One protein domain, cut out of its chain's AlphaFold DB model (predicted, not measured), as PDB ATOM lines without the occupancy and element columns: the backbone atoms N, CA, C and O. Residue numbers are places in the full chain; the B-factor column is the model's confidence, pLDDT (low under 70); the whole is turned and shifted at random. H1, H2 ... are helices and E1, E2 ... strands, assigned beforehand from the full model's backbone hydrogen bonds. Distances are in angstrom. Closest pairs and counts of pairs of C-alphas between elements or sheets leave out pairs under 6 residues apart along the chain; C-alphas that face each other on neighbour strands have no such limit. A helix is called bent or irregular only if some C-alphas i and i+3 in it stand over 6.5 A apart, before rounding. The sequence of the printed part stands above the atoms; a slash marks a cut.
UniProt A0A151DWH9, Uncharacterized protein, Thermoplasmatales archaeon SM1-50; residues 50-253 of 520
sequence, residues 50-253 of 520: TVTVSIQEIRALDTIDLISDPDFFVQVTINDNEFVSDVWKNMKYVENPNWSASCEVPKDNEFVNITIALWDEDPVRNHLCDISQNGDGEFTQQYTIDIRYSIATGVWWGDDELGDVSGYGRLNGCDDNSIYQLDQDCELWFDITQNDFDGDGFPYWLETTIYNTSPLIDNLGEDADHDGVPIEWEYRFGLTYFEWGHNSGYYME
ATOM      1  N   THR A  50      47.603  73.672  80.104       97.50
ATOM      2  CA  THR A  50      48.940  73.990  80.622       97.50
ATOM      3  C   THR A  50      48.805  74.875  81.845       97.50
ATOM      4  O   THR A  50      48.383  76.018  81.716       97.50
ATOM      5  N   VAL A  51      49.207  74.361  83.006       98.38
ATOM      6  CA  VAL A  51      49.283  75.139  84.248       98.38
ATOM      7  C   VAL A  51      50.659  75.780  84.345       98.38
ATOM      8  O   VAL A  51      51.667  75.127  84.058       98.38
ATOM      9  N   THR A  52      50.694  77.052  84.731       98.50
ATOM     10  CA  THR A  52      51.899  77.871  84.849       98.50
ATOM     11  C   THR A  52      51.960  78.535  86.216       98.50
ATOM     12  O   THR A  52      51.072  79.302  86.567       98.50
ATOM     13  N   VAL A  53      53.043  78.286  86.948       98.75
ATOM     14  CA  VAL A  53      53.394  78.999  88.182       98.75
ATOM     15  C   VAL A  53      54.413  80.074  87.828       98.75
ATOM     16  O   VAL A  53      55.486  79.753  87.310       98.75
ATOM     17  N   SER A  54      54.095  81.337  88.090       98.44
ATOM     18  CA  SER A  54      54.968  82.482  87.815       98.44
ATOM     19  C   SER A  54      55.469  83.089  89.116       98.44
ATOM     20  O   SER A  54      54.669  83.388  89.993       98.44
ATOM     21  N   ILE A  55      56.781  83.302  89.231       98.44
ATOM     22  CA  ILE A  55      57.383  83.960  90.397       98.44
ATOM     23  C   ILE A  55      57.512  85.453  90.103       98.44
ATOM     24  O   ILE A  55      58.051  85.840  89.060       98.44
ATOM     25  N   GLN A  56      57.020  86.286  91.015       97.31
ATOM     26  CA  GLN A  56      56.899  87.732  90.822       97.31
ATOM     27  C   GLN A  56      57.943  88.516  91.622       97.31
ATOM     28  O   GLN A  56      58.606  89.398  91.073       97.31
ATOM     29  N   GLU A  57      58.136  88.166  92.894       97.31
ATOM     30  CA  GLU A  57      59.111  88.807  93.779       97.31
ATOM     31  C   GLU A  57      59.646  87.802  94.808       97.31
ATOM     32  O   GLU A  57      58.921  86.912  95.248       97.31
ATOM     33  N   ILE A  58      60.918  87.945  95.186       98.19
ATOM     34  CA  ILE A  58      61.531  87.252  96.328       98.19
ATOM     35  C   ILE A  58      62.262  88.284  97.183       98.19
ATOM     36  O   ILE A  58      62.975  89.145  96.654       98.19
ATOM     37  N   ARG A  59      62.140  88.173  98.506       96.75
ATOM     38  CA  ARG A  59      62.812  89.055  99.459       96.75
ATOM     39  C   ARG A  59      63.314  88.287 100.674       96.75
ATOM     40  O   ARG A  59      62.557  87.557 101.298       96.75
ATOM     41  N   ALA A  60      64.551  88.555 101.087       96.56
ATOM     42  CA  ALA A  60      65.016  88.147 102.412       96.56
ATOM     43  C   ALA A  60      64.473  89.102 103.487       96.56
ATOM     44  O   ALA A  60      64.779  90.301 103.463       96.56
ATOM     45  N   LEU A  61      63.718  88.576 104.451       95.00
ATOM     46  CA  LEU A  61      63.276  89.323 105.635       95.00
ATOM     47  C   LEU A  61      64.303  89.236 106.767       95.00
ATOM     48  O   LEU A  61      64.355  90.104 107.643       95.00
ATOM     49  N   ASP A  62      65.176  88.238 106.691       91.31
ATOM     50  CA  ASP A  62      66.225  87.977 107.657       91.31
ATOM     51  C   ASP A  62      67.639  88.080 107.079       91.31
ATOM     52  O   ASP A  62      67.877  88.224 105.877       91.31
ATOM     53  N   THR A  63      68.627  88.052 107.976       89.25
ATOM     54  CA  THR A  63      70.027  87.904 107.561       89.25
ATOM     55  C   THR A  63      70.294  86.433 107.268       89.25
ATOM     56  O   THR A  63      70.604  85.676 108.186       89.25
ATOM     57  N   ILE A  64      70.182  86.047 105.997       90.06
ATOM     58  CA  ILE A  64      70.481  84.683 105.536       90.06
ATOM     59  C   ILE A  64      71.999  84.477 105.505       90.06
ATOM     60  O   ILE A  64      72.537  83.613 106.197       90.06
ATOM     61  N   ASP A  65      72.694  85.378 104.809       90.06
ATOM     62  CA  ASP A  65      74.141  85.370 104.662       90.06
ATOM     63  C   ASP A  65      74.835  86.335 105.631       90.06
ATOM     64  O   ASP A  65      74.488  87.508 105.770       90.06
ATOM     65  N   LEU A  66      75.894  85.871 106.302       85.44
ATOM     66  CA  LEU A  66      76.586  86.683 107.316       85.44
ATOM     67  C   LEU A  66      77.488  87.781 106.733       85.44
ATOM     68  O   LEU A  66      77.860  88.717 107.451       85.44
ATOM     69  N   ILE A  67      77.940  87.627 105.485       86.19
ATOM     70  CA  ILE A  67      78.971  88.484 104.872       86.19
ATOM     71  C   ILE A  67      78.629  88.965 103.453       86.19
ATOM     72  O   ILE A  67      79.414  89.736 102.891       86.19
ATOM     73  N   SER A  68      77.493  88.538 102.906       90.81
ATOM     74  CA  SER A  68      76.982  88.818 101.558       90.81
ATOM     75  C   SER A  68      75.462  88.976 101.596       90.81
ATOM     76  O   SER A  68      74.849  88.826 102.652       90.81
ATOM     77  N   ASP A  69      74.879  89.345 100.458       94.06
ATOM     78  CA  ASP A  69      73.449  89.142 100.232       94.06
ATOM     79  C   ASP A  69      73.227  87.709  99.697       94.06
ATOM     80  O   ASP A  69      74.172  87.150  99.135       94.06
ATOM     81  N   PRO A  70      72.014  87.141  99.813       95.75
ATOM     82  CA  PRO A  70      71.731  85.747  99.446       95.75
ATOM     83  C   PRO A  70      71.895  85.453  97.946       95.75
ATOM     84  O   PRO A  70      71.798  86.353  97.104       95.75
ATOM     85  N   ASP A  71      72.083  84.179  97.609       97.31
ATOM     86  CA  ASP A  71      72.159  83.619  96.258       97.31
ATOM     87  C   ASP A  71      70.913  82.745  95.975       97.31
ATOM     88  O   ASP A  71      70.973  81.512  95.959       97.31
ATOM     89  N   PHE A  72      69.756  83.368  95.731       98.31
ATOM     90  CA  PHE A  72      68.479  82.652  95.640       98.31
ATOM     91  C   PHE A  72      68.318  81.772  94.391       98.31
ATOM     92  O   PHE A  72      68.690  82.165  93.287       98.31
ATOM     93  N   PHE A  73      67.637  80.634  94.531       98.31
ATOM     94  CA  PHE A  73      66.983  79.921  93.430       98.31
ATOM     95  C   PHE A  73      65.683  79.258  93.898       98.31
ATOM     96  O   PHE A  73      65.548  78.860  95.053       98.31
ATOM     97  N   VAL A  74      64.723  79.123  92.986       98.38
ATOM     98  CA  VAL A  74      63.419  78.504  93.251       98.38
ATOM     99  C   VAL A  74      63.349  77.124  92.613       98.38
ATOM    100  O   VAL A  74      63.814  76.910  91.492       98.38
ATOM    101  N   GLN A  75      62.710  76.201  93.325       98.38
ATOM    102  CA  GLN A  75      62.281  74.910  92.816       98.38
ATOM    103  C   GLN A  75      60.751  74.824  92.887       98.38
ATOM    104  O   GLN A  75      60.175  74.925  93.967       98.38
ATOM    105  N   VAL A  76      60.106  74.602  91.741       98.62
ATOM    106  CA  VAL A  76      58.657  74.369  91.637       98.62
ATOM    107  C   VAL A  76      58.419  72.966  91.105       98.62
ATOM    108  O   VAL A  76      58.993  72.574  90.090       98.62
ATOM    109  N   THR A  77      57.549  72.212  91.765       98.44
ATOM    110  CA  THR A  77      57.092  70.901  91.293       98.44
ATOM    111  C   THR A  77      55.617  70.991  90.935       98.44
ATOM    112  O   THR A  77      54.825  71.379  91.781       98.44
ATOM    113  N   ILE A  78      55.242  70.637  89.702       98.31
ATOM    114  CA  ILE A  78      53.844  70.568  89.239       98.31
ATOM    115  C   ILE A  78      53.511  69.094  88.980       98.31
ATOM    116  O   ILE A  78      54.020  68.480  88.033       98.31
ATOM    117  N   ASN A  79      52.665  68.517  89.833       95.75
ATOM    118  CA  ASN A  79      52.446  67.078  89.982       95.75
ATOM    119  C   ASN A  79      53.766  66.321  90.218       95.75
ATOM    120  O   ASN A  79      54.312  66.367  91.312       95.75
ATOM    121  N   ASP A  80      54.288  65.643  89.192       94.44
ATOM    122  CA  ASP A  80      55.538  64.872  89.254       94.44
ATOM    123  C   ASP A  80      56.697  65.552  88.489       94.44
ATOM    124  O   ASP A  80      57.779  64.972  88.358       94.44
ATOM    125  N   ASN A  81      56.479  66.749  87.927       97.75
ATOM    126  CA  ASN A  81      57.464  67.455  87.104       97.75
ATOM    127  C   ASN A  81      58.146  68.564  87.904       97.75
ATOM    128  O   ASN A  81      57.493  69.509  88.334       97.75
ATOM    129  N   GLU A  82      59.462  68.450  88.062       98.25
ATOM    130  CA  GLU A  82      60.300  69.402  88.794       98.25
ATOM    131  C   GLU A  82      60.944  70.423  87.844       98.25
ATOM    132  O   GLU A  82      61.502  70.065  86.801       98.25
ATOM    133  N   PHE A  83      60.902  71.692  88.242       98.56
ATOM    134  CA  PHE A  83      61.484  72.833  87.546       98.56
ATOM    135  C   PHE A  83      62.344  73.630  88.525       98.56
ATOM    136  O   PHE A  83      61.944  73.860  89.663       98.56
ATOM    137  N   VAL A  84      63.519  74.071  88.080       98.50
ATOM    138  CA  VAL A  84      64.468  74.832  88.904       98.50
ATOM    139  C   VAL A  84      64.906  76.072  88.136       98.50
ATOM    140  O   VAL A  84      65.170  75.992  86.930       98.50
ATOM    141  N   SER A  85      64.950  77.217  88.811       98.50
ATOM    142  CA  SER A  85      65.411  78.475  88.227       98.50
ATOM    143  C   SER A  85      66.932  78.541  88.077       98.50
ATOM    144  O   SER A  85      67.682  77.747  88.646       98.50
ATOM    145  N   ASP A  86      67.401  79.535  87.320       97.69
ATOM    146  CA  ASP A  86      68.776  80.009  87.479       97.69
ATOM    147  C   ASP A  86      68.946  80.670  88.864       97.69
ATOM    148  O   ASP A  86      67.966  81.064  89.502       97.69
ATOM    149  N   VAL A  87      70.195  80.808  89.317       98.06
ATOM    150  CA  VAL A  87      70.529  81.438  90.606       98.06
ATOM    151  C   VAL A  87      70.619  82.961  90.463       98.06
ATOM    152  O   VAL A  87      71.425  83.470  89.672       98.06
ATOM    153  N   TRP A  88      69.859  83.692  91.275       97.94
ATOM    154  CA  TRP A  88      69.948  85.142  91.446       97.94
ATOM    155  C   TRP A  88      71.008  85.484  92.494       97.94
ATOM    156  O   TRP A  88      70.769  85.416  93.693       97.94
ATOM    157  N   LYS A  89      72.210  85.829  92.023       96.62
ATOM    158  CA  LYS A  89      73.394  85.939  92.883       96.62
ATOM    159  C   LYS A  89      73.515  87.265  93.630       96.62
ATOM    160  O   LYS A  89      73.492  88.318  92.989       96.62
ATOM    161  N   ASN A  90      73.811  87.201  94.926       95.81
ATOM    162  CA  ASN A  90      74.037  88.316  95.843       95.81
ATOM    163  C   ASN A  90      72.925  89.370  95.720       95.81
ATOM    164  O   ASN A  90      73.176  90.539  95.401       95.81
ATOM    165  N   MET A  91      71.687  88.926  95.919       95.12
ATOM    166  CA  MET A  91      70.474  89.722  95.786       95.12
ATOM    167  C   MET A  91      69.557  89.489  96.981       95.12
ATOM    168  O   MET A  91      68.943  88.440  97.114       95.12
ATOM    169  N   LYS A  92      69.409  90.516  97.824       95.06
ATOM    170  CA  LYS A  92      68.407  90.515  98.897       95.06
ATOM    171  C   LYS A  92      66.973  90.601  98.356       95.06
ATOM    172  O   LYS A  92      66.065  90.021  98.942       95.06
ATOM    173  N   TYR A  93      66.803  91.339  97.260       96.38
ATOM    174  CA  TYR A  93      65.533  91.589  96.587       96.38
ATOM    175  C   TYR A  93      65.647  91.113  95.138       96.38
ATOM    176  O   TYR A  93      66.536  91.563  94.407       96.38
ATOM    177  N   VAL A  94      64.761  90.212  94.727       97.38
ATOM    178  CA  VAL A  94      64.625  89.747  93.344       97.38
ATOM    179  C   VAL A  94      63.262  90.207  92.845       97.38
ATOM    180  O   VAL A  94      62.253  89.554  93.083       97.38
ATOM    181  N   GLU A  95      63.231  91.346  92.160       93.75
ATOM    182  CA  GLU A  95      61.999  91.927  91.620       93.75
ATOM    183  C   GLU A  95      61.804  91.522  90.156       93.75
ATOM    184  O   GLU A  95      62.723  91.664  89.342       93.75
ATOM    185  N   ASN A  96      60.596  91.080  89.796       92.75
ATOM    186  CA  ASN A  96      60.208  90.726  88.427       92.75
ATOM    187  C   ASN A  96      61.219  89.791  87.728       92.75
ATOM    188  O   ASN A  96      61.750  90.134  86.661       92.75
ATOM    189  N   PRO A  97      61.506  88.598  88.287       95.25
ATOM    190  CA  PRO A  97      62.532  87.709  87.750       95.25
ATOM    191  C   PRO A  97      62.223  87.198  86.336       95.25
ATOM    192  O   PRO A  97      63.121  86.670  85.680       95.25
ATOM    193  N   ASN A  98      60.985  87.370  85.847       94.69
ATOM    194  CA  ASN A  98      60.496  86.832  84.573       94.69
ATOM    195  C   ASN A  98      60.752  85.321  84.465       94.69
ATOM    196  O   ASN A  98      61.195  84.826  83.425       94.69
ATOM    197  N   TRP A  99      60.514  84.601  85.562       98.06
ATOM    198  CA  TRP A  99      60.672  83.157  85.632       98.06
ATOM    199  C   TRP A  99      59.332  82.493  85.933       98.06
ATOM    200  O   TRP A  99      58.582  82.943  86.800       98.06
ATOM    201  N   SER A 100      59.053  81.410  85.218       98.25
ATOM    202  CA  SER A 100      57.873  80.584  85.428       98.25
ATOM    203  C   SER A 100      58.173  79.112  85.155       98.25
ATOM    204  O   SER A 100      59.095  78.765  84.408       98.25
ATOM    205  N   ALA A 101      57.372  78.248  85.767       98.31
ATOM    206  CA  ALA A 101      57.339  76.816  85.527       98.31
ATOM    207  C   ALA A 101      55.989  76.451  84.908       98.31
ATOM    208  O   ALA A 101      54.950  76.802  85.460       98.31
ATOM    209  N   SER A 102      55.999  75.731  83.787       98.06
ATOM    210  CA  SER A 102      54.776  75.346  83.076       98.06
ATOM    211  C   SER A 102      54.771  73.860  82.755       98.06
ATOM    212  O   SER A 102      55.776  73.313  82.291       98.06
ATOM    213  N   CYS A 103      53.625  73.209  82.941       96.69
ATOM    214  CA  CYS A 103      53.444  71.799  82.617       96.69
ATOM    215  C   CYS A 103      52.052  71.533  82.039       96.69
ATOM    216  O   CYS A 103      51.059  72.080  82.513       96.69
ATOM    217  N   GLU A 104      51.977  70.644  81.046       97.38
ATOM    218  CA  GLU A 104      50.702  70.078  80.601       97.38
ATOM    219  C   GLU A 104      50.138  69.153  81.688       97.38
ATOM    220  O   GLU A 104      50.872  68.346  82.270       97.38
ATOM    221  N   VAL A 105      48.836  69.253  81.952       96.00
ATOM    222  CA  VAL A 105      48.139  68.453  82.966       96.00
ATOM    223  C   VAL A 105      46.950  67.695  82.361       96.00
ATOM    224  O   VAL A 105      46.392  68.125  81.347       96.00
ATOM    225  N   PRO A 106      46.559  66.538  82.933       93.81
ATOM    226  CA  PRO A 106      45.411  65.781  82.444       93.81
ATOM    227  C   PRO A 106      44.111  66.580  82.574       93.81
ATOM    228  O   PRO A 106      43.787  67.076  83.646       93.81
ATOM    229  N   LYS A 107      43.341  66.657  81.486       92.94
ATOM    230  CA  LYS A 107      42.076  67.411  81.419       92.94
ATOM    231  C   LYS A 107      40.899  66.704  82.096       92.94
ATOM    232  O   LYS A 107      39.818  67.274  82.173       92.94
ATOM    233  N   ASP A 108      41.091  65.459  82.522       91.81
ATOM    234  CA  ASP A 108      40.115  64.610  83.210       91.81
ATOM    235  C   ASP A 108      40.332  64.576  84.733       91.81
ATOM    236  O   ASP A 108      39.601  63.891  85.451       91.81
ATOM    237  N   ASN A 109      41.328  65.310  85.237       92.62
ATOM    238  CA  ASN A 109      41.612  65.438  86.657       92.62
ATOM    239  C   ASN A 109      41.661  66.913  87.056       92.62
ATOM    240  O   ASN A 109      42.550  67.640  86.635       92.62
ATOM    241  N   GLU A 110      40.722  67.323  87.902       93.94
ATOM    242  CA  GLU A 110      40.536  68.716  88.307       93.94
ATOM    243  C   GLU A 110      41.737  69.298  89.056       93.94
ATOM    244  O   GLU A 110      42.101  70.455  88.862       93.94
ATOM    245  N   PHE A 111      42.345  68.496  89.929       95.56
ATOM    246  CA  PHE A 111      43.303  69.003  90.900       95.56
ATOM    247  C   PHE A 111      44.740  68.730  90.482       95.56
ATOM    248  O   PHE A 111      45.125  67.593  90.178       95.56
ATOM    249  N   VAL A 112      45.538  69.791  90.539       97.69
ATOM    250  CA  VAL A 112      46.973  69.804  90.280       97.69
ATOM    251  C   VAL A 112      47.676  70.110  91.593       97.69
ATOM    252  O   VAL A 112      47.389  71.119  92.231       97.69
ATOM    253  N   ASN A 113      48.589  69.233  92.007       97.94
ATOM    254  CA  ASN A 113      49.403  69.487  93.194       97.94
ATOM    255  C   ASN A 113      50.638  70.287  92.781       97.94
ATOM    256  O   ASN A 113      51.300  69.934  91.801       97.94
ATOM    257  N   ILE A 114      50.945  71.338  93.528       98.38
ATOM    258  CA  ILE A 114      52.081  72.219  93.294       98.38
ATOM    259  C   ILE A 114      52.872  72.316  94.593       98.38
ATOM    260  O   ILE A 114      52.292  72.565  95.641       98.38
ATOM    261  N   THR A 115      54.190  72.147  94.515       97.50
ATOM    262  CA  THR A 115      55.089  72.403  95.646       97.50
ATOM    263  C   THR A 115      56.090  73.485  95.268       97.50
ATOM    264  O   THR A 115      56.693  73.404  94.193       97.50
ATOM    265  N   ILE A 116      56.298  74.468  96.144       97.94
ATOM    266  CA  ILE A 116      57.273  75.554  95.970       97.94
ATOM    267  C   ILE A 116      58.314  75.479  97.090       97.94
ATOM    268  O   ILE A 116      57.980  75.333  98.265       97.94
ATOM    269  N   ALA A 117      59.589  75.580  96.720       97.38
ATOM    270  CA  ALA A 117      60.710  75.666  97.646       97.38
ATOM    271  C   ALA A 117      61.671  76.780  97.213       97.38
ATOM    272  O   ALA A 117      62.080  76.836  96.047       97.38
ATOM    273  N   LEU A 118      62.064  77.631  98.159       98.00
ATOM    274  CA  LEU A 118      63.071  78.671  97.964       98.00
ATOM    275  C   LEU A 118      64.383  78.249  98.621       98.00
ATOM    276  O   LEU A 118      64.401  77.780  99.755       98.00
ATOM    277  N   TRP A 119      65.489  78.428  97.914       97.62
ATOM    278  CA  TRP A 119      66.805  78.026  98.384       97.62
ATOM    279  C   TRP A 119      67.816  79.151  98.242       97.62
ATOM    280  O   TRP A 119      67.744  79.945  97.308       97.62
ATOM    281  N   ASP A 120      68.814  79.125  99.115       97.12
ATOM    282  CA  ASP A 120      70.032  79.920  99.049       97.12
ATOM    283  C   ASP A 120      71.213  79.019  98.633       97.12
ATOM    284  O   ASP A 120      71.480  77.977  99.254       97.12
ATOM    285  N   GLU A 121      71.873  79.351  97.519       96.56
ATOM    286  CA  GLU A 121      73.026  78.620  96.983       96.56
ATOM    287  C   GLU A 121      74.289  78.956  97.776       96.56
ATOM    288  O   GLU A 121      74.822  80.055  97.700       96.56
ATOM    289  N   ASP A 122      74.858  77.948  98.434       90.75
ATOM    290  CA  ASP A 122      76.015  78.137  99.304       90.75
ATOM    291  C   ASP A 122      77.179  77.228  98.861       90.75
ATOM    292  O   ASP A 122      76.954  76.080  98.454       90.75
ATOM    293  N   PRO A 123      78.466  77.630  98.979       85.38
ATOM    294  CA  PRO A 123      79.590  76.840  98.460       85.38
ATOM    295  C   PRO A 123      79.741  75.439  99.068       85.38
ATOM    296  O   PRO A 123      80.454  74.597  98.512       85.38
ATOM    297  N   VAL A 124      79.158  75.206 100.249       84.88
ATOM    298  CA  VAL A 124      79.256  73.936 100.981       84.88
ATOM    299  C   VAL A 124      77.953  73.148 100.919       84.88
ATOM    300  O   VAL A 124      77.994  71.935 100.688       84.88
ATOM    301  N   ARG A 125      76.818  73.800 101.175       88.38
ATOM    302  CA  ARG A 125      75.501  73.173 101.209       88.38
ATOM    303  C   ARG A 125      74.434  74.245 101.035       88.38
ATOM    304  O   ARG A 125      74.390  75.143 101.853       88.38
ATOM    305  N   ASN A 126      73.546  74.058 100.067       92.69
ATOM    306  CA  ASN A 126      72.401  74.945  99.888       92.69
ATOM    307  C   ASN A 126      71.479  74.894 101.110       92.69
ATOM    308  O   ASN A 126      71.226  73.813 101.668       92.69
ATOM    309  N   HIS A 127      70.991  76.062 101.495       92.06
ATOM    310  CA  HIS A 127      70.081  76.254 102.612       92.06
ATOM    311  C   HIS A 127      68.662  76.439 102.080       92.06
ATOM    312  O   HIS A 127      68.467  77.080 101.054       92.06
ATOM    313  N   LEU A 128      67.693  75.794 102.726       94.50
ATOM    314  CA  LEU A 128      66.283  75.967 102.398       94.50
ATOM    315  C   LEU A 128      65.811  77.204 103.161       94.50
ATOM    316  O   LEU A 128      65.994  77.242 104.373       94.50
ATOM    317  N   CYS A 129      65.282  78.189 102.449       95.31
ATOM    318  CA  CYS A 129      64.764  79.415 103.036       95.31
ATOM    319  C   CYS A 129      63.329  79.203 103.499       95.31
ATOM    320  O   CYS A 129      62.576  78.502 102.822       95.31
ATOM    321  N   ASP A 130      62.962  79.839 104.606       95.06
ATOM    322  CA  ASP A 130      61.608  79.747 105.121       95.06
ATOM    323  C   ASP A 130      60.671  80.695 104.372       95.06
ATOM    324  O   ASP A 130      60.913  81.898 104.281       95.06
ATOM    325  N   ILE A 131      59.609  80.131 103.814       95.06
ATOM    326  CA  ILE A 131      58.515  80.840 103.147       95.06
ATOM    327  C   ILE A 131      57.151  80.360 103.663       95.06
ATOM    328  O   ILE A 131      56.134  80.728 103.087       95.06
ATOM    329  N   SER A 132      57.112  79.503 104.687       90.88
ATOM    330  CA  SER A 132      55.916  78.771 105.106       90.88
ATOM    331  C   SER A 132      55.373  79.251 106.443       90.88
ATOM    332  O   SER A 132      56.090  79.733 107.308       90.88
ATOM    333  N   GLN A 133      54.077  79.027 106.636       84.62
ATOM    334  CA  GLN A 133      53.397  79.221 107.916       84.62
ATOM    335  C   GLN A 133      53.575  78.035 108.891       84.62
ATOM    336  O   GLN A 133      53.143  78.088 110.047       84.62
ATOM    337  N   ASN A 134      54.178  76.925 108.448       75.56
ATOM    338  CA  ASN A 134      54.185  75.655 109.176       75.56
ATOM    339  C   ASN A 134      55.385  75.483 110.132       75.56
ATOM    340  O   ASN A 134      56.288  74.690 109.877       75.56
ATOM    341  N   GLY A 135      55.334  76.071 111.330       60.97
ATOM    342  CA  GLY A 135      56.412  75.916 112.329       60.97
ATOM    343  C   GLY A 135      56.575  74.513 112.958       60.97
ATOM    344  O   GLY A 135      57.631  74.185 113.501       60.97
ATOM    345  N   ASP A 136      55.564  73.632 112.882       53.78
ATOM    346  CA  ASP A 136      55.501  72.364 113.651       53.78
ATOM    347  C   ASP A 136      55.616  71.060 112.801       53.78
ATOM    348  O   ASP A 136      55.284  69.965 113.275       53.78
ATOM    349  N   GLY A 137      56.095  71.139 111.550       57.81
ATOM    350  CA  GLY A 137      56.240  70.004 110.612       57.81
ATOM    351  C   GLY A 137      57.567  69.214 110.668       57.81
ATOM    352  O   GLY A 137      58.462  69.490 111.464       57.81
ATOM    353  N   GLU A 138      57.735  68.204 109.799       58.19
ATOM    354  CA  GLU A 138      59.077  67.662 109.487       58.19
ATOM    355  C   GLU A 138      59.931  68.766 108.834       58.19
ATOM    356  O   GLU A 138      59.392  69.563 108.079       58.19
ATOM    357  N   PHE A 139      61.255  68.791 109.048       58.81
ATOM    358  CA  PHE A 139      62.133  69.924 108.668       58.81
ATOM    359  C   PHE A 139      61.968  70.438 107.224       58.81
ATOM    360  O   PHE A 139      62.173  71.611 106.960       58.81
ATOM    361  N   THR A 140      61.618  69.575 106.265       58.78
ATOM    362  CA  THR A 140      61.356  70.012 104.883       58.78
ATOM    363  C   THR A 140      59.967  70.611 104.697       58.78
ATOM    364  O   THR A 140      59.839  71.543 103.930       58.78
ATOM    365  N   GLN A 141      58.950  70.105 105.399       63.09
ATOM    366  CA  GLN A 141      57.587  70.653 105.368       63.09
ATOM    367  C   GLN A 141      57.477  71.978 106.126       63.09
ATOM    368  O   GLN A 141      56.499  72.689 105.945       63.09
ATOM    369  N   GLN A 142      58.459  72.288 106.978       74.56
ATOM    370  CA  GLN A 142      58.487  73.542 107.721       74.56
ATOM    371  C   GLN A 142      58.729  74.757 106.833       74.56
ATOM    372  O   GLN A 142      58.254  75.811 107.193       74.56
ATOM    373  N   TYR A 143      59.429  74.616 105.700       88.88
ATOM    374  CA  TYR A 143      59.874  75.751 104.873       88.88
ATOM    375  C   TYR A 143      59.434  75.647 103.399       88.88
ATOM    376  O   TYR A 143      59.814  76.470 102.570       88.88
ATOM    377  N   THR A 144      58.688  74.605 103.025       92.06
ATOM    378  CA  THR A 144      58.127  74.450 101.671       92.06
ATOM    379  C   THR A 144      56.625  74.655 101.688       92.06
ATOM    380  O   THR A 144      55.995  74.451 102.720       92.06
ATOM    381  N   ILE A 145      56.069  74.983 100.525       94.44
ATOM    382  CA  ILE A 145      54.642  75.253 100.342       94.44
ATOM    383  C   ILE A 145      54.024  74.171  99.483       94.44
ATOM    384  O   ILE A 145      54.524  73.920  98.386       94.44
ATOM    385  N   ASP A 146      52.935  73.581  99.960       94.88
ATOM    386  CA  ASP A 146      52.083  72.664  99.217       94.88
ATOM    387  C   ASP A 146      50.742  73.335  98.870       94.88
ATOM    388  O   ASP A 146      49.945  73.704  99.732       94.88
ATOM    389  N   ILE A 147      50.475  73.455  97.570       95.94
ATOM    390  CA  ILE A 147      49.289  74.093  96.993       95.94
ATOM    391  C   ILE A 147      48.515  73.068  96.165       95.94
ATOM    392  O   ILE A 147      49.086  72.263  95.420       95.94
ATOM    393  N   ARG A 148      47.188  73.120  96.240       97.00
ATOM    394  CA  ARG A 148      46.290  72.468  95.291       97.00
ATOM    395  C   ARG A 148      45.617  73.508  94.419       97.00
ATOM    396  O   ARG A 148      44.895  74.361  94.912       97.00
ATOM    397  N   TYR A 149      45.809  73.379  93.116       97.81
ATOM    398  CA  TYR A 149      45.189  74.226  92.109       97.81
ATOM    399  C   TYR A 149      44.062  73.476  91.397       97.81
ATOM    400  O   TYR A 149      44.219  72.301  91.049       97.81
ATOM    401  N   SER A 150      42.937  74.150  91.159       97.00
ATOM    402  CA  SER A 150      41.829  73.617  90.369       97.00
ATOM    403  C   SER A 150      41.895  74.101  88.927       97.00
ATOM    404  O   SER A 150      41.778  75.292  88.671       97.00
ATOM    405  N   ILE A 151      41.956  73.185  87.958       97.00
ATOM    406  CA  ILE A 151      41.840  73.565  86.539       97.00
ATOM    407  C   ILE A 151      40.403  73.914  86.124       97.00
ATOM    408  O   ILE A 151      40.187  74.456  85.038       97.00
ATOM    409  N   ALA A 152      39.416  73.561  86.955       95.25
ATOM    410  CA  ALA A 152      38.011  73.850  86.697       95.25
ATOM    411  C   ALA A 152      37.688  75.317  86.965       95.25
ATOM    412  O   ALA A 152      36.934  75.929  86.215       95.25
ATOM    413  N   THR A 153      38.246  75.860  88.045       95.81
ATOM    414  CA  THR A 153      37.940  77.213  88.505       95.81
ATOM    415  C   THR A 153      39.132  78.133  88.543       95.81
ATOM    416  O   THR A 153      38.901  79.316  88.642       95.81
ATOM    417  N   GLY A 154      40.368  77.645  88.453       96.31
ATOM    418  CA  GLY A 154      41.569  78.483  88.417       96.31
ATOM    419  C   GLY A 154      41.969  79.064  89.773       96.31
ATOM    420  O   GLY A 154      42.915  79.838  89.861       96.31
ATOM    421  N   VAL A 155      41.276  78.653  90.835       96.06
ATOM    422  CA  VAL A 155      41.599  79.000  92.222       96.06
ATOM    423  C   VAL A 155      42.464  77.913  92.852       96.06
ATOM    424  O   VAL A 155      42.468  76.757  92.402       96.06
ATOM    425  N   TRP A 156      43.166  78.263  93.923       96.94
ATOM    426  CA  TRP A 156      43.976  77.334  94.692       96.94
ATOM    427  C   TRP A 156      43.780  77.496  96.200       96.94
ATOM    428  O   TRP A 156      43.170  78.451  96.673       96.94
ATOM    429  N   TRP A 157      44.239  76.489  96.939       95.25
ATOM    430  CA  TRP A 157      44.246  76.442  98.402       95.25
ATOM    431  C   TRP A 157      45.373  75.526  98.892       95.25
ATOM    432  O   TRP A 157      45.955  74.770  98.106       95.25
ATOM    433  N   GLY A 158      45.640  75.516 100.196       93.06
ATOM    434  CA  GLY A 158      46.685  74.696 100.807       93.06
ATOM    435  C   GLY A 158      47.450  75.507 101.838       93.06
ATOM    436  O   GLY A 158      46.841  76.033 102.763       93.06
ATOM    437  N   ASP A 159      48.767  75.592 101.671       93.12
ATOM    438  CA  ASP A 159      49.610  76.470 102.490       93.12
ATOM    439  C   ASP A 159      49.467  77.964 102.126       93.12
ATOM    440  O   ASP A 159      49.854  78.793 102.941       93.12
ATOM    441  N   ASP A 160      48.906  78.284 100.953       95.25
ATOM    442  CA  ASP A 160      48.412  79.612 100.546       95.25
ATOM    443  C   ASP A 160      46.950  79.444 100.112       95.25
ATOM    444  O   ASP A 160      46.622  78.524  99.343       95.25
ATOM    445  N   GLU A 161      46.060  80.266 100.659       94.00
ATOM    446  CA  GLU A 161      44.627  80.211 100.382       94.00
ATOM    447  C   GLU A 161      43.955  81.572 100.552       94.00
ATOM    448  O   GLU A 161      44.426  82.451 101.266       94.00
ATOM    449  N   LEU A 162      42.805  81.747  99.902       93.38
ATOM    450  CA  LEU A 162      42.049  82.988 100.007       93.38
ATOM    451  C   LEU A 162      41.707  83.316 101.472       93.38
ATOM    452  O   LEU A 162      41.000  82.549 102.134       93.38
ATOM    453  N   GLY A 163      42.149  84.487 101.932       92.12
ATOM    454  CA  GLY A 163      41.919  84.968 103.294       92.12
ATOM    455  C   GLY A 163      42.925  84.470 104.334       92.12
ATOM    456  O   GLY A 163      42.651  84.577 105.534       92.12
ATOM    457  N   ASP A 164      44.055  83.902 103.906       93.00
ATOM    458  CA  ASP A 164      45.194  83.681 104.790       93.00
ATOM    459  C   ASP A 164      45.819  85.004 105.271       93.00
ATOM    460  O   ASP A 164      45.501  86.101 104.811       93.00
ATOM    461  N   VAL A 165      46.674  84.913 106.292       91.06
ATOM    462  CA  VAL A 165      47.200  86.104 106.971       91.06
ATOM    463  C   VAL A 165      48.173  86.898 106.109       91.06
ATOM    464  O   VAL A 165      48.338  88.090 106.352       91.06
ATOM    465  N   SER A 166      48.849  86.254 105.159       93.38
ATOM    466  CA  SER A 166      49.872  86.864 104.315       93.38
ATOM    467  C   SER A 166      49.337  87.361 102.976       93.38
ATOM    468  O   SER A 166      50.041  88.162 102.355       93.38
ATOM    469  N   GLY A 167      48.108  87.013 102.596       95.38
ATOM    470  CA  GLY A 167      47.417  87.438 101.382       95.38
ATOM    471  C   GLY A 167      47.616  86.469 100.217       95.38
ATOM    472  O   GLY A 167      48.659  85.840 100.065       95.38
ATOM    473  N   TYR A 168      46.634  86.417  99.323       96.19
ATOM    474  CA  TYR A 168      46.509  85.371  98.316       96.19
ATOM    475  C   TYR A 168      47.548  85.485  97.187       96.19
ATOM    476  O   TYR A 168      47.532  86.426  96.378       96.19
ATOM    477  N   GLY A 169      48.427  84.484  97.070       96.75
ATOM    478  CA  GLY A 169      49.579  84.504  96.165       96.75
ATOM    479  C   GLY A 169      50.837  85.126  96.785       96.75
ATOM    480  O   GLY A 169      51.765  85.505  96.054       96.75
ATOM    481  N   ARG A 170      50.890  85.244  98.116       97.00
ATOM    482  CA  ARG A 170      52.034  85.763  98.869       97.00
ATOM    483  C   ARG A 170      52.370  84.825 100.022       97.00
ATOM    484  O   ARG A 170      51.585  84.572 100.914       97.00
ATOM    485  N   LEU A 171      53.632  84.425 100.056       96.81
ATOM    486  CA  LEU A 171      54.200  83.536 101.056       96.81
ATOM    487  C   LEU A 171      55.123  84.319 101.980       96.81
ATOM    488  O   LEU A 171      55.901  85.156 101.507       96.81
ATOM    489  N   ASN A 172      55.074  84.029 103.278       96.06
ATOM    490  CA  ASN A 172      55.857  84.735 104.280       96.06
ATOM    491  C   ASN A 172      56.362  83.789 105.378       96.06
ATOM    492  O   ASN A 172      55.585  83.292 106.187       96.06
ATOM    493  N   GLY A 173      57.682  83.598 105.452       94.88
ATOM    494  CA  GLY A 173      58.315  82.746 106.469       94.88
ATOM    495  C   GLY A 173      58.154  83.247 107.907       94.88
ATOM    496  O   GLY A 173      58.422  82.515 108.845       94.88
ATOM    497  N   CYS A 174      57.689  84.481 108.120       94.00
ATOM    498  CA  CYS A 174      57.382  84.972 109.463       94.00
ATOM    499  C   CYS A 174      56.031  84.472 110.021       94.00
ATOM    500  O   CYS A 174      55.744  84.710 111.203       94.00
ATOM    501  N   ASP A 175      55.195  83.819 109.205       92.31
ATOM    502  CA  ASP A 175      53.823  83.417 109.565       92.31
ATOM    503  C   ASP A 175      53.776  82.323 110.641       92.31
ATOM    504  O   ASP A 175      52.793  82.186 111.375       92.31
ATOM    505  N   ASP A 176      54.877  81.600 110.826       89.00
ATOM    506  CA  ASP A 176      55.057  80.622 111.895       89.00
ATOM    507  C   ASP A 176      55.383  81.264 113.273       89.00
ATOM    508  O   ASP A 176      55.497  80.571 114.290       89.00
ATOM    509  N   ASN A 177      55.425  82.604 113.347       87.62
ATOM    510  CA  ASN A 177      55.825  83.438 114.491       87.62
ATOM    511  C   ASN A 177      57.347  83.484 114.762       87.62
ATOM    512  O   ASN A 177      57.783  83.757 115.895       87.62
ATOM    513  N   SER A 178      58.168  83.266 113.738       89.56
ATOM    514  CA  SER A 178      59.633  83.371 113.769       89.56
ATOM    515  C   SER A 178      60.191  84.797 113.651       89.56
ATOM    516  O   SER A 178      61.386  84.962 113.845       89.56
ATOM    517  N   ILE A 179      59.363  85.843 113.502       89.25
ATOM    518  CA  ILE A 179      59.714  87.274 113.270       89.25
ATOM    519  C   ILE A 179      61.029  87.793 113.911       89.25
ATOM    520  O   ILE A 179      61.750  88.607 113.317       89.25
ATOM    521  N   TYR A 180      61.319  87.400 115.160       84.44
ATOM    522  CA  TYR A 180      62.493  87.839 115.943       84.44
ATOM    523  C   TYR A 180      63.534  86.737 116.205       84.44
ATOM    524  O   TYR A 180      64.411  86.883 117.069       84.44
ATOM    525  N   GLN A 181      63.404  85.618 115.511       87.31
ATOM    526  CA  GLN A 181      64.311  84.482 115.496       87.31
ATOM    527  C   GLN A 181      65.244  84.626 114.283       87.31
ATOM    528  O   GLN A 181      65.235  85.650 113.615       87.31
ATOM    529  N   LEU A 182      66.173  83.690 114.104       85.62
ATOM    530  CA  LEU A 182      66.986  83.628 112.888       85.62
ATOM    531  C   LEU A 182      66.592  82.333 112.191       85.62
ATOM    532  O   LEU A 182      67.220  81.307 112.469       85.62
ATOM    533  N   ASP A 183      65.546  82.400 111.370       89.00
ATOM    534  CA  ASP A 183      64.930  81.233 110.717       89.00
ATOM    535  C   ASP A 183      65.040  81.255 109.189       89.00
ATOM    536  O   ASP A 183      64.561  80.365 108.504       89.00
ATOM    537  N   GLN A 184      65.805  82.210 108.649       92.06
ATOM    538  CA  GLN A 184      65.977  82.378 107.200       92.06
ATOM    539  C   GLN A 184      64.680  82.821 106.503       92.06
ATOM    540  O   GLN A 184      64.499  82.539 105.315       92.06
ATOM    541  N   ASP A 185      63.841  83.568 107.229       95.50
ATOM    542  CA  ASP A 185      62.567  84.114 106.773       95.50
ATOM    543  C   ASP A 185      62.718  84.878 105.458       95.50
ATOM    544  O   ASP A 185      63.525  85.814 105.312       95.50
ATOM    545  N   CYS A 186      61.886  84.490 104.505       97.12
ATOM    546  CA  CYS A 186      61.752  85.100 103.204       97.12
ATOM    547  C   CYS A 186      60.285  85.381 102.890       97.12
ATOM    548  O   CYS A 186      59.370  84.734 103.390       97.12
ATOM    549  N   GLU A 187      60.085  86.347 102.006       97.56
ATOM    550  CA  GLU A 187      58.813  86.607 101.347       97.56
ATOM    551  C   GLU A 187      58.930  86.176  99.880       97.56
ATOM    552  O   GLU A 187      59.952  86.443  99.232       97.56
ATOM    553  N   LEU A 188      57.891  85.526  99.353       98.19
ATOM    554  CA  LEU A 188      57.799  85.138  97.947       98.19
ATOM    555  C   LEU A 188      56.403  85.445  97.404       98.19
ATOM    556  O   LEU A 188      55.407  85.017  97.970       98.19
ATOM    557  N   TRP A 189      56.343  86.128  96.266       98.19
ATOM    558  CA  TRP A 189      55.101  86.407  95.546       98.19
ATOM    559  C   TRP A 189      55.012  85.539  94.298       98.19
ATOM    560  O   TRP A 189      55.987  85.418  93.541       98.19
ATOM    561  N   PHE A 190      53.844  84.954  94.060       98.12
ATOM    562  CA  PHE A 190      53.607  84.080  92.922       98.12
ATOM    563  C   PHE A 190      52.182  84.208  92.384       98.12
ATOM    564  O   PHE A 190      51.295  84.787  93.001       98.12
ATOM    565  N   ASP A 191      51.976  83.655  91.196       97.62
ATOM    566  CA  ASP A 191      50.650  83.498  90.617       97.62
ATOM    567  C   ASP A 191      50.556  82.168  89.876       97.62
ATOM    568  O   ASP A 191      51.557  81.678  89.331       97.62
ATOM    569  N   ILE A 192      49.362  81.581  89.858       98.31
ATOM    570  CA  ILE A 192      49.088  80.332  89.153       98.31
ATOM    571  C   ILE A 192      48.025  80.609  88.104       98.31
ATOM    572  O   ILE A 192      46.922  81.048  88.401       98.31
ATOM    573  N   THR A 193      48.371  80.324  86.856       97.56
ATOM    574  CA  THR A 193      47.494  80.532  85.705       97.56
ATOM    575  C   THR A 193      47.407  79.261  84.882       97.56
ATOM    576  O   THR A 193      48.247  78.360  84.985       97.56
ATOM    577  N   GLN A 194      46.414  79.203  84.006       96.81
ATOM    578  CA  GLN A 194      46.362  78.215  82.942       96.81
ATOM    579  C   GLN A 194      46.136  78.888  81.598       96.81
ATOM    580  O   GLN A 194      45.873  80.086  81.526       96.81
ATOM    581  N   ASN A 195      46.280  78.127  80.516       92.12
ATOM    582  CA  ASN A 195      45.872  78.629  79.214       92.12
ATOM    583  C   ASN A 195      44.402  79.054  79.254       92.12
ATOM    584  O   ASN A 195      43.543  78.355  79.785       92.12
ATOM    585  N   ASP A 196      44.151  80.173  78.610       91.81
ATOM    586  CA  ASP A 196      42.868  80.835  78.557       91.81
ATOM    587  C   ASP A 196      42.644  81.256  77.096       91.81
ATOM    588  O   ASP A 196      43.584  81.650  76.389       91.81
ATOM    589  N   PHE A 197      41.434  81.010  76.599       90.81
ATOM    590  CA  PHE A 197      41.119  81.093  75.183       90.81
ATOM    591  C   PHE A 197      40.841  82.527  74.720       90.81
ATOM    592  O   PHE A 197      41.260  82.889  73.613       90.81
ATOM    593  N   ASP A 198      40.137  83.328  75.517       93.06
ATOM    594  CA  ASP A 198      39.766  84.704  75.177       93.06
ATOM    595  C   ASP A 198      40.558  85.764  75.952       93.06
ATOM    596  O   ASP A 198      40.665  86.887  75.450       93.06
ATOM    597  N   GLY A 199      41.250  85.380  77.026       93.81
ATOM    598  CA  GLY A 199      42.252  86.213  77.686       93.81
ATOM    599  C   GLY A 199      41.743  86.980  78.905       93.81
ATOM    600  O   GLY A 199      42.429  87.924  79.308       93.81
ATOM    601  N   ASP A 200      40.578  86.625  79.456       94.38
ATOM    602  CA  ASP A 200      40.015  87.242  80.663       94.38
ATOM    603  C   ASP A 200      40.436  86.582  81.990       94.38
ATOM    604  O   ASP A 200      40.173  87.107  83.072       94.38
ATOM    605  N   GLY A 201      41.179  85.481  81.918       93.69
ATOM    606  CA  GLY A 201      41.707  84.735  83.052       93.69
ATOM    607  C   GLY A 201      40.760  83.667  83.600       93.69
ATOM    608  O   GLY A 201      41.146  82.973  84.548       93.69
ATOM    609  N   PHE A 202      39.563  83.493  83.031       96.31
ATOM    610  CA  PHE A 202      38.591  82.518  83.512       96.31
ATOM    611  C   PHE A 202      38.765  81.144  82.850       96.31
ATOM    612  O   PHE A 202      38.881  81.008  81.633       96.31
ATOM    613  N   PRO A 203      38.756  80.054  83.633       96.50
ATOM    614  CA  PRO A 203      38.706  78.720  83.054       96.50
ATOM    615  C   PRO A 203      37.372  78.407  82.376       96.50
ATOM    616  O   PRO A 203      36.302  78.666  82.925       96.50
ATOM    617  N   TYR A 204      37.434  77.664  81.268       95.69
ATOM    618  CA  TYR A 204      36.257  77.210  80.516       95.69
ATOM    619  C   TYR A 204      35.127  76.644  81.399       95.69
ATOM    620  O   TYR A 204      33.933  76.893  81.176       95.69
ATOM    621  N   TRP A 205      35.472  75.800  82.379       95.31
ATOM    622  CA  TRP A 205      34.473  75.147  83.221       95.31
ATOM    623  C   TRP A 205      33.767  76.141  84.147       95.31
ATOM    624  O   TRP A 205      32.542  76.054  84.277       95.31
ATOM    625  N   LEU A 206      34.504  77.087  84.739       95.94
ATOM    626  CA  LEU A 206      33.965  78.157  85.580       95.94
ATOM    627  C   LEU A 206      32.902  78.936  84.816       95.94
ATOM    628  O   LEU A 206      31.758  79.043  85.261       95.94
ATOM    629  N   GLU A 207      33.263  79.393  83.626       95.94
ATOM    630  CA  GLU A 207      32.393  80.185  82.774       95.94
ATOM    631  C   GLU A 207      31.129  79.431  82.374       95.94
ATOM    632  O   GLU A 207      30.015  79.929  82.506       95.94
ATOM    633  N   THR A 208      31.266  78.183  81.923       95.25
ATOM    634  CA  THR A 208      30.121  77.419  81.407       95.25
ATOM    635  C   THR A 208      29.242  76.799  82.490       95.25
ATOM    636  O   THR A 208      28.109  76.405  82.193       95.25
ATOM    637  N   THR A 209      29.743  76.687  83.724       92.75
ATOM    638  CA  THR A 209      29.069  75.948  84.805       92.75
ATOM    639  C   THR A 209      28.654  76.825  85.981       92.75
ATOM    640  O   THR A 209      27.569  76.605  86.523       92.75
ATOM    641  N   ILE A 210      29.487  77.788  86.384       93.19
ATOM    642  CA  ILE A 210      29.221  78.679  87.524       93.19
ATOM    643  C   ILE A 210      28.697  80.022  87.018       93.19
ATOM    644  O   ILE A 210      27.547  80.362  87.298       93.19
ATOM    645  N   TYR A 211      29.490  80.749  86.229       94.56
ATOM    646  CA  TYR A 211      29.152  82.116  85.814       94.56
ATOM    647  C   TYR A 211      28.122  82.178  84.682       94.56
ATOM    648  O   TYR A 211      27.412  83.166  84.527       94.56
ATOM    649  N   ASN A 212      27.947  81.087  83.933       94.00
ATOM    650  CA  ASN A 212      27.134  81.050  82.713       94.00
ATOM    651  C   ASN A 212      27.544  82.122  81.678       94.00
ATOM    652  O   ASN A 212      26.692  82.625  80.935       94.00
ATOM    653  N   THR A 213      28.836  82.440  81.625       94.88
ATOM    654  CA  THR A 213      29.487  83.267  80.602       94.88
ATOM    655  C   THR A 213      29.936  82.396  79.420       94.88
ATOM    656  O   THR A 213      29.456  81.268  79.238       94.88
ATOM    657  N   SER A 214      30.751  82.945  78.519       95.62
ATOM    658  CA  SER A 214      31.144  82.287  77.275       95.62
ATOM    659  C   SER A 214      32.666  82.309  77.128       95.62
ATOM    660  O   SER A 214      33.139  83.393  76.809       95.62
ATOM    661  N   PRO A 215      33.342  81.139  77.064       95.44
ATOM    662  CA  PRO A 215      34.812  81.003  76.919       95.44
ATOM    663  C   PRO A 215      35.430  81.461  75.592       95.44
ATOM    664  O   PRO A 215      36.425  80.928  75.103       95.44
ATOM    665  N   LEU A 216      34.720  82.327  74.882       96.38
ATOM    666  CA  LEU A 216      35.060  82.881  73.578       96.38
ATOM    667  C   LEU A 216      34.891  84.411  73.581       96.38
ATOM    668  O   LEU A 216      34.930  85.023  72.506       96.38
ATOM    669  N   ILE A 217      34.564  85.003  74.730       96.44
ATOM    670  CA  ILE A 217      34.197  86.398  74.919       96.44
ATOM    671  C   ILE A 217      34.849  86.875  76.214       96.44
ATOM    672  O   ILE A 217      34.301  86.652  77.278       96.44
ATOM    673  N   ASP A 218      35.920  87.648  76.064       96.88
ATOM    674  CA  ASP A 218      36.569  88.381  77.153       96.88
ATOM    675  C   ASP A 218      35.547  89.221  77.946       96.88
ATOM    676  O   ASP A 218      34.939  90.157  77.397       96.88
ATOM    677  N   ASN A 219      35.347  88.846  79.213       96.75
ATOM    678  CA  ASN A 219      34.427  89.481  80.153       96.75
ATOM    679  C   ASN A 219      35.100  90.520  81.081       96.75
ATOM    680  O   ASN A 219      34.417  91.068  81.950       96.75
ATOM    681  N   LEU A 220      36.388  90.850  80.897       95.75
ATOM    682  CA  LEU A 220      37.101  91.793  81.772       95.75
ATOM    683  C   LEU A 220      36.405  93.158  81.870       95.75
ATOM    684  O   LEU A 220      36.044  93.797  80.871       95.75
ATOM    685  N   GLY A 221      36.281  93.647  83.102       96.25
ATOM    686  CA  GLY A 221      35.663  94.920  83.444       96.25
ATOM    687  C   GLY A 221      34.132  94.903  83.435       96.25
ATOM    688  O   GLY A 221      33.523  95.972  83.549       96.25
ATOM    689  N   GLU A 222      33.493  93.743  83.261       97.44
ATOM    690  CA  GLU A 222      32.049  93.605  83.431       97.44
ATOM    691  C   GLU A 222      31.668  93.685  84.916       97.44
ATOM    692  O   GLU A 222      32.163  92.927  85.734       97.44
ATOM    693  N   ASP A 223      30.761  94.603  85.248       97.31
ATOM    694  CA  ASP A 223      30.129  94.758  86.565       97.31
ATOM    695  C   ASP A 223      28.626  94.510  86.350       97.31
ATOM    696  O   ASP A 223      27.863  95.421  85.979       97.31
ATOM    697  N   ALA A 224      28.236  93.230  86.386       96.50
ATOM    698  CA  ALA A 224      26.932  92.775  85.904       96.50
ATOM    699  C   ALA A 224      25.787  93.114  86.871       96.50
ATOM    700  O   ALA A 224      24.636  93.269  86.435       96.50
ATOM    701  N   ASP A 225      26.082  93.259  88.158       97.19
ATOM    702  CA  ASP A 225      25.115  93.590  89.202       97.19
ATOM    703  C   ASP A 225      25.151  95.061  89.661       97.19
ATOM    704  O   ASP A 225      24.203  95.523  90.315       97.19
ATOM    705  N   HIS A 226      26.137  95.828  89.187       97.31
ATOM    706  CA  HIS A 226      26.301  97.266  89.379       97.31
ATOM    707  C   HIS A 226      26.606  97.678  90.820       97.31
ATOM    708  O   HIS A 226      26.091  98.710  91.288       97.31
ATOM    709  N   ASP A 227      27.410  96.898  91.536       97.12
ATOM    710  CA  ASP A 227      27.891  97.262  92.867       97.12
ATOM    711  C   ASP A 227      29.242  97.997  92.894       97.12
ATOM    712  O   ASP A 227      29.570  98.648  93.896       97.12
ATOM    713  N   GLY A 228      29.927  98.054  91.750       95.88
ATOM    714  CA  GLY A 228      31.095  98.894  91.512       95.88
ATOM    715  C   GLY A 228      32.442  98.173  91.533       95.88
ATOM    716  O   GLY A 228      33.457  98.866  91.374       95.88
ATOM    717  N   VAL A 229      32.468  96.850  91.695       97.69
ATOM    718  CA  VAL A 229      33.637  96.004  91.405       97.69
ATOM    719  C   VAL A 229      33.363  95.134  90.168       97.69
ATOM    720  O   VAL A 229      32.208  94.869  89.858       97.69
ATOM    721  N   PRO A 230      34.386  94.783  89.373       97.81
ATOM    722  CA  PRO A 230      34.193  93.956  88.189       97.81
ATOM    723  C   PRO A 230      34.410  92.463  88.473       97.81
ATOM    724  O   PRO A 230      35.135  92.078  89.396       97.81
ATOM    725  N   ILE A 231      33.881  91.643  87.565       97.75
ATOM    726  CA  ILE A 231      33.888  90.179  87.610       97.75
ATOM    727  C   ILE A 231      35.273  89.569  87.843       97.75
ATOM    728  O   ILE A 231      35.381  88.581  88.561       97.75
ATOM    729  N   GLU A 232      36.354  90.126  87.287       96.94
ATOM    730  CA  GLU A 232      37.703  89.580  87.481       96.94
ATOM    731  C   GLU A 232      38.242  89.764  88.904       96.94
ATOM    732  O   GLU A 232      39.003  88.926  89.392       96.94
ATOM    733  N   TRP A 233      37.835  90.839  89.584       97.62
ATOM    734  CA  TRP A 233      38.234  91.104  90.963       97.62
ATOM    735  C   TRP A 233      37.463  90.185  91.911       97.62
ATOM    736  O   TRP A 233      38.048  89.529  92.772       97.62
ATOM    737  N   GLU A 234      36.156  90.057  91.689       97.56
ATOM    738  CA  GLU A 234      35.296  89.139  92.437       97.56
ATOM    739  C   GLU A 234      35.623  87.672  92.160       97.56
ATOM    740  O   GLU A 234      35.499  86.830  93.038       97.56
ATOM    741  N   TYR A 235      36.108  87.333  90.970       96.94
ATOM    742  CA  TYR A 235      36.664  86.012  90.711       96.94
ATOM    743  C   TYR A 235      37.909  85.751  91.564       96.94
ATOM    744  O   TYR A 235      37.993  84.715  92.229       96.94
ATOM    745  N   ARG A 236      38.860  86.696  91.575       96.25
ATOM    746  CA  ARG A 236      40.125  86.557  92.309       96.25
ATOM    747  C   ARG A 236      39.908  86.432  93.815       96.25
ATOM    748  O   ARG A 236      40.574  85.611  94.439       96.25
ATOM    749  N   PHE A 237      39.005  87.235  94.375       96.62
ATOM    750  CA  PHE A 237      38.818  87.361  95.824       96.62
ATOM    751  C   PHE A 237      37.483  86.826  96.343       96.62
ATOM    752  O   PHE A 237      37.215  86.872  97.539       96.62
ATOM    753  N   GLY A 238      36.626  86.322  95.464       94.94
ATOM    754  CA  GLY A 238      35.289  85.859  95.809       94.94
ATOM    755  C   GLY A 238      35.087  84.367  95.619       94.94
ATOM    756  O   GLY A 238      34.044  83.881  96.030       94.94
ATOM    757  N   LEU A 239      36.028  83.599  95.065       94.56
ATOM    758  CA  LEU A 239      35.865  82.154  94.874       94.56
ATOM    759  C   LEU A 239      36.943  81.352  95.612       94.56
ATOM    760  O   LEU A 239      38.133  81.519  95.375       94.56
ATOM    761  N   THR A 240      36.522  80.412  96.462       92.56
ATOM    762  CA  THR A 240      37.429  79.504  97.187       92.56
ATOM    763  C   THR A 240      36.920  78.060  97.191       92.56
ATOM    764  O   THR A 240      35.763  77.784  96.849       92.56
ATOM    765  N   TYR A 241      37.779  77.117  97.580       92.00
ATOM    766  CA  TYR A 241      37.457  75.702  97.735       92.00
ATOM    767  C   TYR A 241      37.751  75.228  99.159       92.00
ATOM    768  O   TYR A 241      38.876  75.316  99.635       92.00
ATOM    769  N   PHE A 242      36.764  74.620  99.822       87.56
ATOM    770  CA  PHE A 242      36.981  73.971 101.117       87.56
ATOM    771  C   PHE A 242      37.094  72.452 100.948       87.56
ATOM    772  O   PHE A 242      36.137  71.793 100.541       87.56
ATOM    773  N   GLU A 243      38.242  71.871 101.313       82.06
ATOM    774  CA  GLU A 243      38.474  70.414 101.260       82.06
ATOM    775  C   GLU A 243      37.948  69.687 102.519       82.06
ATOM    776  O   GLU A 243      37.558  68.517 102.465       82.06
ATOM    777  N   TRP A 244      37.879  70.376 103.664       72.44
ATOM    778  CA  TRP A 244      37.628  69.757 104.971       72.44
ATOM    779  C   TRP A 244      36.178  69.900 105.456       72.44
ATOM    780  O   TRP A 244      35.594  70.978 105.478       72.44
ATOM    781  N   GLY A 245      35.604  68.796 105.951       66.06
ATOM    782  CA  GLY A 245      34.285  68.766 106.590       66.06
ATOM    783  C   GLY A 245      33.261  67.900 105.854       66.06
ATOM    784  O   GLY A 245      33.600  67.031 105.057       66.06
ATOM    785  N   HIS A 246      31.977  68.087 106.170       59.34
ATOM    786  CA  HIS A 246      30.886  67.316 105.555       59.34
ATOM    787  C   HIS A 246      30.420  67.863 104.191       59.34
ATOM    788  O   HIS A 246      29.615  67.198 103.543       59.34
ATOM    789  N   ASN A 247      30.916  69.032 103.769       75.81
ATOM    790  CA  ASN A 247      30.509  69.738 102.552       75.81
ATOM    791  C   ASN A 247      31.746  70.260 101.796       75.81
ATOM    792  O   ASN A 247      31.930  71.462 101.700       75.81
ATOM    793  N   SER A 248      32.622  69.384 101.305       84.62
ATOM    794  CA  SER A 248      33.734  69.839 100.459       84.62
ATOM    795  C   SER A 248      33.215  70.422  99.138       84.62
ATOM    796  O   SER A 248      32.307  69.827  98.546       84.62
ATOM    797  N   GLY A 249      33.776  71.526  98.649       90.56
ATOM    798  CA  GLY A 249      33.358  72.131  97.379       90.56
ATOM    799  C   GLY A 249      33.723  73.605  97.238       90.56
ATOM    800  O   GLY A 249      34.412  74.154  98.092       90.56
ATOM    801  N   TYR A 250      33.224  74.221  96.163       92.50
ATOM    802  CA  TYR A 250      33.384  75.647  95.873       92.50
ATOM    803  C   TYR A 250      32.405  76.523  96.643       92.50
ATOM    804  O   TYR A 250      31.230  76.173  96.797       92.50
ATOM    805  N   TYR A 251      32.894  77.680  97.072       90.69
ATOM    806  CA  TYR A 251      32.149  78.681  97.816       90.69
ATOM    807  C   TYR A 251      32.423  80.058  97.229       90.69
ATOM    808  O   TYR A 251      33.577  80.394  96.979       90.69
ATOM    809  N   MET A 252      31.351  80.824  97.029       91.62
ATOM    810  CA  MET A 252      31.427  82.212  96.586       91.62
ATOM    811  C   MET A 252      31.262  83.137  97.795       91.62
ATOM    812  O   MET A 252      30.235  83.074  98.480       91.62
ATOM    813  N   GLU A 253      32.293  83.922  98.087       91.38
ATOM    814  CA  GLU A 253      32.289  85.003  99.068       91.38
ATOM    815  C   GLU A 253      31.718  86.291  98.471       91.38
ATOM    816  O   GLU A 253      30.826  86.864  99.106       91.38
TER     817      GLU A 253
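What this domain is: This is residues 50 to 253 of the 520 residues of an uncharacterized protein of Thermoplasmatales archaeon SM1-50 (UniProt A0A151DWH9). Two strongly twisted sheets stand face to face as an elongated sandwich, the branched sheet of E2, E3, E5, E6, E7 and E8 over the sheet of E4, E1, E10 and E9. Past one end of it sits a smaller part with long loops, made of the short helices H2 and H3 and the hairpin of E11 and E12, while the four-residue H1 only grazes the four-stranded sheet. The printed part has 204 residues with three named helices and twelve named strands, in the order E1 to E9, H1, E10, H2, H3, E11, E12; the class is mixed, helices and strands, with 97 residues, under half, in named elements. The four-stranded sheet has the order E4, E1, E10, E9, and the neighbours in each sheet are antiparallel. The whole is compact, with a radius of gyration of the C-alphas of 18.2 A, and spans 56 by 35 by 33 A.

Where its parts are: In the branched sheet, E5 is residues 111 to 120, 30.0 A from first to last C-alpha, E2 residues 72 to 78, 20.0 A, and E7 residues 145 to 150, 16.3 A. E3 is residues 81 to 84, E6 residues 127 to 129 and E8 residues 156 to 158. In the other sheet, E1 is residues 50 to 60, 30.6 A, and begins at C-alpha 50 at (48.940, 73.990, 80.622). E4 is residues 93 to 105, 32.0 A, and bends by 61 degrees at residue 96; E10 is residues 186 to 194, 26.4 A, and E9 residues 170 to 172. H1 is residues 173 to 176, H2 residues 204 to 211 and H3 residues 231 to 238. H1 and H2 are irregular, but only just: C-alphas 173 and 176 are 6.7 A apart, and C-alphas 208 and 211 are 6.51 A apart. E11 is residues 239 to 242, and E12, residues 249 to 252, ends at C-alpha 252 at (31.427, 82.212, 96.586).

How they stand to each other: E5 has three neighbours, with E2 on one side and E6 and E7 on the other side. E2 runs beside residues 114 to 120 of E5, with N 75 and O 117 at 2.9 A. E7 lies beside residues 111 to 116, with N 114 and O 147 at 2.8 A, and E6, which makes a hairpin with E5, beside residues 118 to 120, with N 120 and O 127 at 2.8 A. Two more hairpins end at edge strands: E2 and E3, with N 83 and O 76 at 2.8 A, and E7 and E8, with N 148 and O 157 at 2.8 A. The facing parts of the two sheets are 8.5 A centre to centre, with strands at 24 degrees; the closest C-alphas of E3 and E4, those of Phe 83 and Ala 101, are 6.1 A apart. In the second sheet E1 is antiparallel to E10, with N 54 and O 191 at 2.8 A, and to E4, with N 53 and O 101 at 2.8 A. E9 is an edge strand beside E10, with N 171 and O 188 at 2.8 A. H1 only grazes this sheet with residues 173 to 174. H2 and H3 are on neither sheet of the sandwich and are apart. E11 and E12 form a hairpin, with N 251 and O 240 at 2.9 A, and the closest C-alphas of E8 and E11, those of Trp 157 and Tyr 241, are 6.9 A apart. In H3 every O i to N i+4 pair is within hydrogen-bond range, in H2 3 of 4 are, and H1 is too short for such a pair.

The domain as a whole: The two farthest C-alphas, those of Val 124 and His 226, are 59.0 A apart. The printed part has no cut. The long links are E1 to E2, E6 to E7, E8 to E9 and H2 to H3, the last with 19 residues. The mean pLDDT of the printed part is 92.8; residues 135 to 141 and 245 to 246 are under 70.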